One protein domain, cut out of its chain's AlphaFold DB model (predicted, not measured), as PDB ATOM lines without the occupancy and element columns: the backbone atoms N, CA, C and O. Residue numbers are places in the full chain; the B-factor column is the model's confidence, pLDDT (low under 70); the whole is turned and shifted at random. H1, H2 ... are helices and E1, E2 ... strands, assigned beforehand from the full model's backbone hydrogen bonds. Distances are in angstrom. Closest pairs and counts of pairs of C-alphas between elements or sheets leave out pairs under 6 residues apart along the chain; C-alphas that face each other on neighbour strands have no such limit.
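This is residues 10 to 62 of the 95 residues of an uncharacterized protein of uncultured Blautia sp (UniProt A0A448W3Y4). What would one see first in this model? A small meander of three short strands, E1, E2 and E3, makes one end of the domain, and a pair of helices, H1 and H3, makes the other; H2 sits on the sheet and leads back from it toward H3, while the stretch of residues 18 to 29 crosses the middle from H1 to E1. What is it built of? The printed part has 53 residues, with three named helices and three named strands in the order H1 E1 E2 E3 H2 H3; the sheet has the order E1 - E2 - E3, all antiparallel, and the class is mixed, helices and strands. How is it shaped? It is compact, with a radius of gyration of the C-alphas of 9.8 A, and its C-alphas span 27 by 20 by 16 A.

What stands near the first helix? H1, residues 10 to 17, touches H3, residues 57 to 60, and the closest C-alphas are those of Ile 13 and Val 60, 6.2 A apart. H1 is not on the sheet of E1, residues 30 to 32, E2, residues 35 to 37, and E3, residues 44 to 46. How do the strands pair? The three form a meander, each strand the antiparallel neighbour of the one before. The hairpin E1 and E2 has an angle of 135 degrees between directions, with N 30 and O 37 at 2.9 A and N 37 and O 30 at 2.8 A, within hydrogen-bond range; the hairpin E2 and E3 has 161 degrees, with N 36 and O 45 at 2.7 A and N 45 and O 36 at 2.9 A, also within range. Where do the later helices stand? H2, residues 47 to 53, is on the sheet at a height over the sheet of 6.0 A; it lies only just over E3, with 3 of its 7 C-alphas, and only just stands up from the sheet, rising 42 degrees. H2 and H3 are close but not clearly touching, with the closest C-alphas, those of Glu 51 and Ile 57, 6.9 A apart, while H1 and H2 are apart. What do the helix backbones show? Every O i to N i+4 pair is within hydrogen-bond range in H1 and H2; H3 is too short for such a pair, and its 1 O i to N i+3 pair is within range.

Where does the first element lie? H1, residues 10 to 17, begins with C-alpha 10 at (1.623, -33.155, 15.752) and measures 10.5 A from first to last C-alpha. Where are the strands? E1 begins with C-alpha 30 at (-9.152, -29.334, 0.076); E1 and E2 each measure 6.1 A, and E3 measures 6.8 A. Where do the last helices lie? H2 follows E3 with no residue between and measures 9.8 A. H3 measures 5.2 A and ends with C-alpha 60 at (-7.920, -32.164, 18.725).

How large is it? The two C-alphas farthest apart, those of Asp 33 and Gly 62, are 28.1 A apart. Is the backbone unbroken, and how are the elements linked? The printed part, residues 10 to 62, has no cut. The link from H1 to E1 is long, with 12 residues; E2 to E3 is short, and E1 to E2, E3 to H2 and H2 to H3 are tight. Where is confidence low? The mean pLDDT of the printed part is 78.9, and residues 58 to 62, of which 58 to 60 belong to H3, are under 70.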
ATOM      1  N   ASP A  10       1.404 -34.578  15.447       74.88
ATOM      2  CA  ASP A  10       1.623 -33.155  15.752       74.88
ATOM      3  C   ASP A  10       1.335 -32.235  14.554       74.88
ATOM      4  O   ASP A  10       0.750 -31.165  14.723       74.88
ATOM      5  N   GLU A  11       1.706 -32.643  13.337       79.00
ATOM      6  CA  GLU A  11       1.400 -31.860  12.134       79.00
ATOM      7  C   GLU A  11      -0.096 -31.850  11.840       79.00
ATOM      8  O   GLU A  11      -0.648 -30.807  11.500       79.00
ATOM      9  N   ILE A  12      -0.759 -32.993  12.019       80.38
ATOM     10  CA  ILE A  12      -2.209 -33.112  11.857       80.38
ATOM     11  C   ILE A  12      -2.919 -32.133  12.796       80.38
ATOM     12  O   ILE A  12      -3.799 -31.392  12.364       80.38
ATOM     13  N   ILE A  13      -2.497 -32.079  14.062       75.06
ATOM     14  CA  ILE A  13      -3.048 -31.156  15.058       75.06
ATOM     15  C   ILE A  13      -2.809 -29.699  14.644       75.06
ATOM     16  O   ILE A  13      -3.739 -28.900  14.688       75.06
ATOM     17  N   GLN A  14      -1.594 -29.335  14.215       76.62
ATOM     18  CA  GLN A  14      -1.289 -27.964  13.779       76.62
ATOM     19  C   GLN A  14      -2.141 -27.526  12.583       76.62
ATOM     20  O   GLN A  14      -2.629 -26.399  12.572       76.62
ATOM     21  N   LEU A  15      -2.341 -28.411  11.606       80.69
ATOM     22  CA  LEU A  15      -3.181 -28.149  10.439       80.69
ATOM     23  C   LEU A  15      -4.640 -27.930  10.851       80.69
ATOM     24  O   LEU A  15      -5.239 -26.926  10.474       80.69
ATOM     25  N   ILE A  16      -5.182 -28.797  11.707       78.00
ATOM     26  CA  ILE A  16      -6.558 -28.655  12.201       78.00
ATOM     27  C   ILE A  16      -6.738 -27.378  13.026       78.00
ATOM     28  O   ILE A  16      -7.719 -26.663  12.845       78.00
ATOM     29  N   LEU A  17      -5.760 -27.017  13.860       72.75
ATOM     30  CA  LEU A  17      -5.771 -25.747  14.598       72.75
ATOM     31  C   LEU A  17      -5.686 -24.515  13.683       72.75
ATOM     32  O   LEU A  17      -6.129 -23.435  14.071       72.75
ATOM     33  N   GLN A  18      -5.120 -24.655  12.483       77.06
ATOM     34  CA  GLN A  18      -5.100 -23.607  11.456       77.06
ATOM     35  C   GLN A  18      -6.411 -23.529  10.656       77.06
ATOM     36  O   GLN A  18      -6.574 -22.596   9.871       77.06
ATOM     37  N   GLY A  19      -7.349 -24.454  10.887       74.50
ATOM     38  CA  GLY A  19      -8.618 -24.554  10.166       74.50
ATOM     39  C   GLY A  19      -8.571 -25.470   8.940       74.50
ATOM     40  O   GLY A  19      -9.501 -25.451   8.138       74.50
ATOM     41  N   GLU A  20      -7.513 -26.267   8.784       83.56
ATOM     42  CA  GLU A  20      -7.382 -27.233   7.693       83.56
ATOM     43  C   GLU A  20      -7.907 -28.617   8.108       83.56
ATOM     44  O   GLU A  20      -7.775 -29.040   9.254       83.56
ATOM     45  N   ALA A  21      -8.440 -29.390   7.164       82.75
ATOM     46  CA  ALA A  21      -8.860 -30.766   7.424       82.75
ATOM     47  C   ALA A  21      -7.838 -31.775   6.894       82.75
ATOM     48  O   ALA A  21      -7.268 -31.618   5.815       82.75
ATOM     49  N   VAL A  22      -7.636 -32.861   7.634       86.38
ATOM     50  CA  VAL A  22      -6.737 -33.954   7.270       86.38
ATOM     51  C   VAL A  22      -7.527 -35.256   7.240       86.38
ATOM     52  O   VAL A  22      -8.208 -35.639   8.185       86.38
ATOM     53  N   CYS A  23      -7.420 -35.984   6.138       86.31
ATOM     54  CA  CYS A  23      -8.054 -37.282   5.994       86.31
ATOM     55  C   CYS A  23      -7.357 -38.338   6.854       86.31
ATOM     56  O   CYS A  23      -6.139 -38.330   6.985       86.31
ATOM     57  N   ASP A  24      -8.095 -39.367   7.268       83.38
ATOM     58  CA  ASP A  24      -7.570 -40.598   7.890       83.38
ATOM     59  C   ASP A  24      -6.377 -41.236   7.137       83.38
ATOM     60  O   ASP A  24      -5.538 -41.913   7.714       83.38
ATOM     61  N   CYS A  25      -6.248 -40.970   5.832       82.44
ATOM     62  CA  CYS A  25      -5.105 -41.404   5.032       82.44
ATOM     63  C   CYS A  25      -3.867 -40.487   5.115       82.44
ATOM     64  O   CYS A  25      -2.949 -40.628   4.311       82.44
ATOM     65  N   GLY A  26      -3.864 -39.521   6.034       80.25
ATOM     66  CA  GLY A  26      -2.808 -38.528   6.252       80.25
ATOM     67  C   GLY A  26      -2.802 -37.376   5.245       80.25
ATOM     68  O   GLY A  26      -2.019 -36.448   5.390       80.25
ATOM     69  N   ALA A  27      -3.656 -37.407   4.219       87.50
ATOM     70  CA  ALA A  27      -3.705 -36.372   3.188       87.50
ATOM     71  C   ALA A  27      -4.461 -35.127   3.667       87.50
ATOM     72  O   ALA A  27      -5.575 -35.250   4.177       87.50
ATOM     73  N   LEU A  28      -3.908 -33.943   3.407       85.69
ATOM     74  CA  LEU A  28      -4.608 -32.670   3.542       85.69
ATOM     75  C   LEU A  28      -5.806 -32.649   2.585       85.69
ATOM     76  O   LEU A  28      -5.678 -32.940   1.389       85.69
ATOM     77  N   MET A  29      -6.977 -32.360   3.131       86.06
ATOM     78  CA  MET A  29      -8.210 -32.202   2.378       86.06
ATOM     79  C   MET A  29      -8.286 -30.786   1.824       86.06
ATOM     80  O   MET A  29      -7.845 -29.836   2.460       86.06
ATOM     81  N   ASN A  30      -8.867 -30.645   0.638       87.19
ATOM     82  CA  ASN A  30      -9.152 -29.334   0.076       87.19
ATOM     83  C   ASN A  30     -10.552 -28.908   0.494       87.19
ATOM     84  O   ASN A  30     -11.473 -29.723   0.464       87.19
ATOM     85  N   LEU A  31     -10.708 -27.637   0.843       84.50
ATOM     86  CA  LEU A  31     -12.016 -27.040   1.052       84.50
ATOM     87  C   LEU A  31     -12.618 -26.650  -0.309       84.50
ATOM     88  O   LEU A  31     -12.146 -25.711  -0.951       84.50
ATOM     89  N   GLU A  32     -13.645 -27.372  -0.747       85.81
ATOM     90  CA  GLU A  32     -14.420 -27.098  -1.960       85.81
ATOM     91  C   GLU A  32     -15.904 -26.982  -1.594       85.81
ATOM     92  O   GLU A  32     -16.443 -27.886  -0.967       85.81
ATOM     93  N   ASP A  33     -16.559 -25.872  -1.962       83.19
ATOM     94  CA  ASP A  33     -17.995 -25.636  -1.713       83.19
ATOM     95  C   ASP A  33     -18.445 -25.968  -0.267       83.19
ATOM     96  O   ASP A  33     -19.436 -26.664  -0.058       83.19
ATOM     97  N   ASP A  34     -17.690 -25.489   0.732       80.50
ATOM     98  CA  ASP A  34     -17.931 -25.739   2.167       80.50
ATOM     99  C   ASP A  34     -17.815 -27.222   2.594       80.50
ATOM    100  O   ASP A  34     -18.331 -27.637   3.636       80.50
ATOM    101  N   GLN A  35     -17.102 -28.031   1.807       85.62
ATOM    102  CA  GLN A  35     -16.835 -29.440   2.082       85.62
ATOM    103  C   GLN A  35     -15.344 -29.750   1.970       85.62
ATOM    104  O   GLN A  35     -14.641 -29.300   1.068       85.62
ATOM    105  N   PHE A  36     -14.847 -30.569   2.884       86.56
ATOM    106  CA  PHE A  36     -13.489 -31.081   2.866       86.56
ATOM    107  C   PHE A  36     -13.402 -32.326   1.987       86.56
ATOM    108  O   PHE A  36     -13.870 -33.408   2.348       86.56
ATOM    109  N   VAL A  37     -12.767 -32.181   0.826       88.31
ATOM    110  CA  VAL A  37     -12.571 -33.241  -0.162       88.31
ATOM    111  C   VAL A  37     -11.131 -33.735  -0.110       88.31
ATOM    112  O   VAL A  37     -10.175 -33.008  -0.383       88.31
ATOM    113  N   CYS A  38     -10.952 -35.015   0.205       87.81
ATOM    114  CA  CYS A  38      -9.644 -35.649   0.187       87.81
ATOM    115  C   CYS A  38      -9.210 -35.969  -1.254       87.81
ATOM    116  O   CYS A  38      -9.802 -36.856  -1.879       87.81
ATOM    117  N   PRO A  39      -8.121 -35.369  -1.771       82.38
ATOM    118  CA  PRO A  39      -7.653 -35.621  -3.136       82.38
ATOM    119  C   PRO A  39      -7.027 -37.013  -3.321       82.38
ATOM    120  O   PRO A  39      -6.868 -37.471  -4.449       82.38
ATOM    121  N   ASN A  40      -6.647 -37.684  -2.229       83.81
ATOM    122  CA  ASN A  40      -6.021 -39.006  -2.275       83.81
ATOM    123  C   ASN A  40      -7.053 -40.140  -2.207       83.81
ATOM    124  O   ASN A  40      -6.984 -41.117  -2.947       83.81
ATOM    125  N   CYS A  41      -8.012 -40.000  -1.295       84.19
ATOM    126  CA  CYS A  41      -8.938 -41.062  -0.911       84.19
ATOM    127  C   CYS A  41     -10.348 -40.833  -1.479       84.19
ATOM    128  O   CYS A  41     -11.163 -41.751  -1.475       84.19
ATOM    129  N   GLY A  42     -10.641 -39.619  -1.964       81.50
ATOM    130  CA  GLY A  42     -11.941 -39.235  -2.516       81.50
ATOM    131  C   GLY A  42     -13.052 -39.109  -1.475       81.50
ATOM    132  O   GLY A  42     -14.216 -38.979  -1.842       81.50
ATOM    133  N   LYS A  43     -12.719 -39.185  -0.180       84.50
ATOM    134  CA  LYS A  43     -13.679 -38.954   0.902       84.50
ATOM    135  C   LYS A  43     -14.045 -37.479   0.961       84.50
ATOM    136  O   LYS A  43     -13.164 -36.633   0.823       84.50
ATOM    137  N   VAL A  44     -15.316 -37.218   1.217       86.50
ATOM    138  CA  VAL A  44     -15.873 -35.880   1.381       86.50
ATOM    139  C   VAL A  44     -16.490 -35.804   2.767       86.50
ATOM    140  O   VAL A  44     -17.184 -36.741   3.166       86.50
ATOM    141  N   TYR A  45     -16.206 -34.727   3.485       82.19
ATOM    142  CA  TYR A  45     -16.799 -34.416   4.778       82.19
ATOM    143  C   TYR A  45     -17.308 -32.980   4.744       82.19
ATOM    144  O   TYR A  45     -16.569 -32.084   4.351       82.19
ATOM    145  N   ASP A  46     -18.543 -32.741   5.165       84.00
ATOM    146  CA  ASP A  46     -19.003 -31.378   5.431       84.00
ATOM    147  C   ASP A  46     -18.236 -30.792   6.625       84.00
ATOM    148  O   ASP A  46     -17.847 -31.536   7.526       84.00
ATOM    149  N   ILE A  47     -18.038 -29.468   6.661       78.69
ATOM    150  CA  ILE A  47     -17.299 -28.802   7.753       78.69
ATOM    151  C   ILE A  47     -17.859 -29.203   9.125       78.69
ATOM    152  O   ILE A  47     -17.108 -29.672   9.973       78.69
ATOM    153  N   GLY A  48     -19.182 -29.121   9.309       76.00
ATOM    154  CA  GLY A  48     -19.818 -29.488  10.579       76.00
ATOM    155  C   GLY A  48     -19.702 -30.979  10.918       76.00
ATOM    156  O   GLY A  48     -19.464 -31.333  12.065       76.00
ATOM    157  N   GLU A  49     -19.793 -31.879   9.929       78.50
ATOM    158  CA  GLU A  49     -19.545 -33.306  10.187       78.50
ATOM    159  C   GLU A  49     -18.074 -33.584  10.498       78.50
ATOM    160  O   GLU A  49     -17.779 -34.507  11.249       78.50
ATOM    161  N   TYR A  50     -17.146 -32.813   9.938       78.38
ATOM    162  CA  TYR A  50     -15.723 -32.956  10.211       78.38
ATOM    163  C   TYR A  50     -15.357 -32.441  11.613       78.38
ATOM    164  O   TYR A  50     -14.507 -33.033  12.275       78.38
ATOM    165  N   GLU A  51     -16.022 -31.390  12.095       72.25
ATOM    166  CA  GLU A  51     -15.870 -30.892  13.467       72.25
ATOM    167  C   GLU A  51     -16.418 -31.872  14.518       72.25
ATOM    168  O   GLU A  51     -15.830 -31.997  15.583       72.25
ATOM    169  N   ASP A  52     -17.484 -32.623  14.226       71.81
ATOM    170  CA  ASP A  52     -18.046 -33.606  15.171       71.81
ATOM    171  C   ASP A  52     -17.487 -35.037  14.990       71.81
ATOM    172  O   ASP A  52     -17.344 -35.792  15.951       71.81
ATOM    173  N   ASN A  53     -17.185 -35.447  13.753       73.62
ATOM    174  CA  ASN A  53     -16.834 -36.827  13.368       73.62
ATOM    175  C   ASN A  53     -15.533 -36.917  12.555       73.62
ATOM    176  O   ASN A  53     -15.279 -37.920  11.875       73.62
ATOM    177  N   GLY A  54     -14.694 -35.882  12.604       74.81
ATOM    178  CA  GLY A  54     -13.398 -35.877  11.938       74.81
ATOM    179  C   GLY A  54     -12.535 -37.077  12.358       74.81
ATOM    180  O   GLY A  54     -12.546 -37.481  13.521       74.81
ATOM    181  N   PRO A  55     -11.731 -37.657  11.450       76.44
ATOM    182  CA  PRO A  55     -10.910 -38.835  11.749       76.44
ATOM    183  C   PRO A  55      -9.905 -38.582  12.879       76.44
ATOM    184  O   PRO A  55      -9.606 -39.469  13.674       76.44
ATOM    185  N   TYR A  56      -9.445 -37.338  12.992       75.44
ATOM    186  CA  TYR A  56      -8.529 -36.888  14.030       75.44
ATOM    187  C   TYR A  56      -9.202 -35.984  15.052       75.44
ATOM    188  O   TYR A  56      -8.499 -35.296  15.789       75.44
ATOM    189  N   ILE A  57     -10.541 -35.998  15.133       71.56
ATOM    190  CA  ILE A  57     -11.249 -35.200  16.131       71.56
ATOM    191  C   ILE A  57     -10.746 -35.550  17.526       71.56
ATOM    192  O   ILE A  57     -10.384 -34.659  18.264       71.56
ATOM    193  N   ASN A  58     -10.512 -36.831  17.827       66.12
ATOM    194  CA  ASN A  58      -9.939 -37.279  19.103       66.12
ATOM    195  C   ASN A  58      -8.540 -36.704  19.414       66.12
ATOM    196  O   ASN A  58      -8.176 -36.607  20.584       66.12
ATOM    197  N   LEU A  59      -7.740 -36.339  18.401       67.88
ATOM    198  CA  LEU A  59      -6.434 -35.694  18.613       67.88
ATOM    199  C   LEU A  59      -6.592 -34.223  19.006       67.88
ATOM    200  O   LEU A  59      -5.766 -33.681  19.740       67.88
ATOM    201  N   VAL A  60      -7.654 -33.585  18.517       62.16
ATOM    202  CA  VAL A  60      -7.920 -32.164  18.725       62.16
ATOM    203  C   VAL A  60      -9.062 -31.895  19.707       62.16
ATOM    204  O   VAL A  60      -9.211 -30.760  20.122       62.16
ATOM    205  N   ASP A  61      -9.799 -32.905  20.162       56.66
ATOM    206  CA  ASP A  61     -10.906 -32.837  21.133       56.66
ATOM    207  C   ASP A  61     -10.429 -32.290  22.492       56.66
ATOM    208  O   ASP A  61     -11.165 -31.627  23.212       56.66
ATOM    209  N   GLY A  62      -9.138 -32.463  22.804       47.72
ATOM    210  CA  GLY A  62      -8.471 -31.827  23.947       47.72
ATOM    211  C   GLY A  62      -7.706 -30.527  23.640       47.72
ATOM    212  O   GLY A  62      -7.118 -29.952  24.556       47.72
TER     213      GLY A  62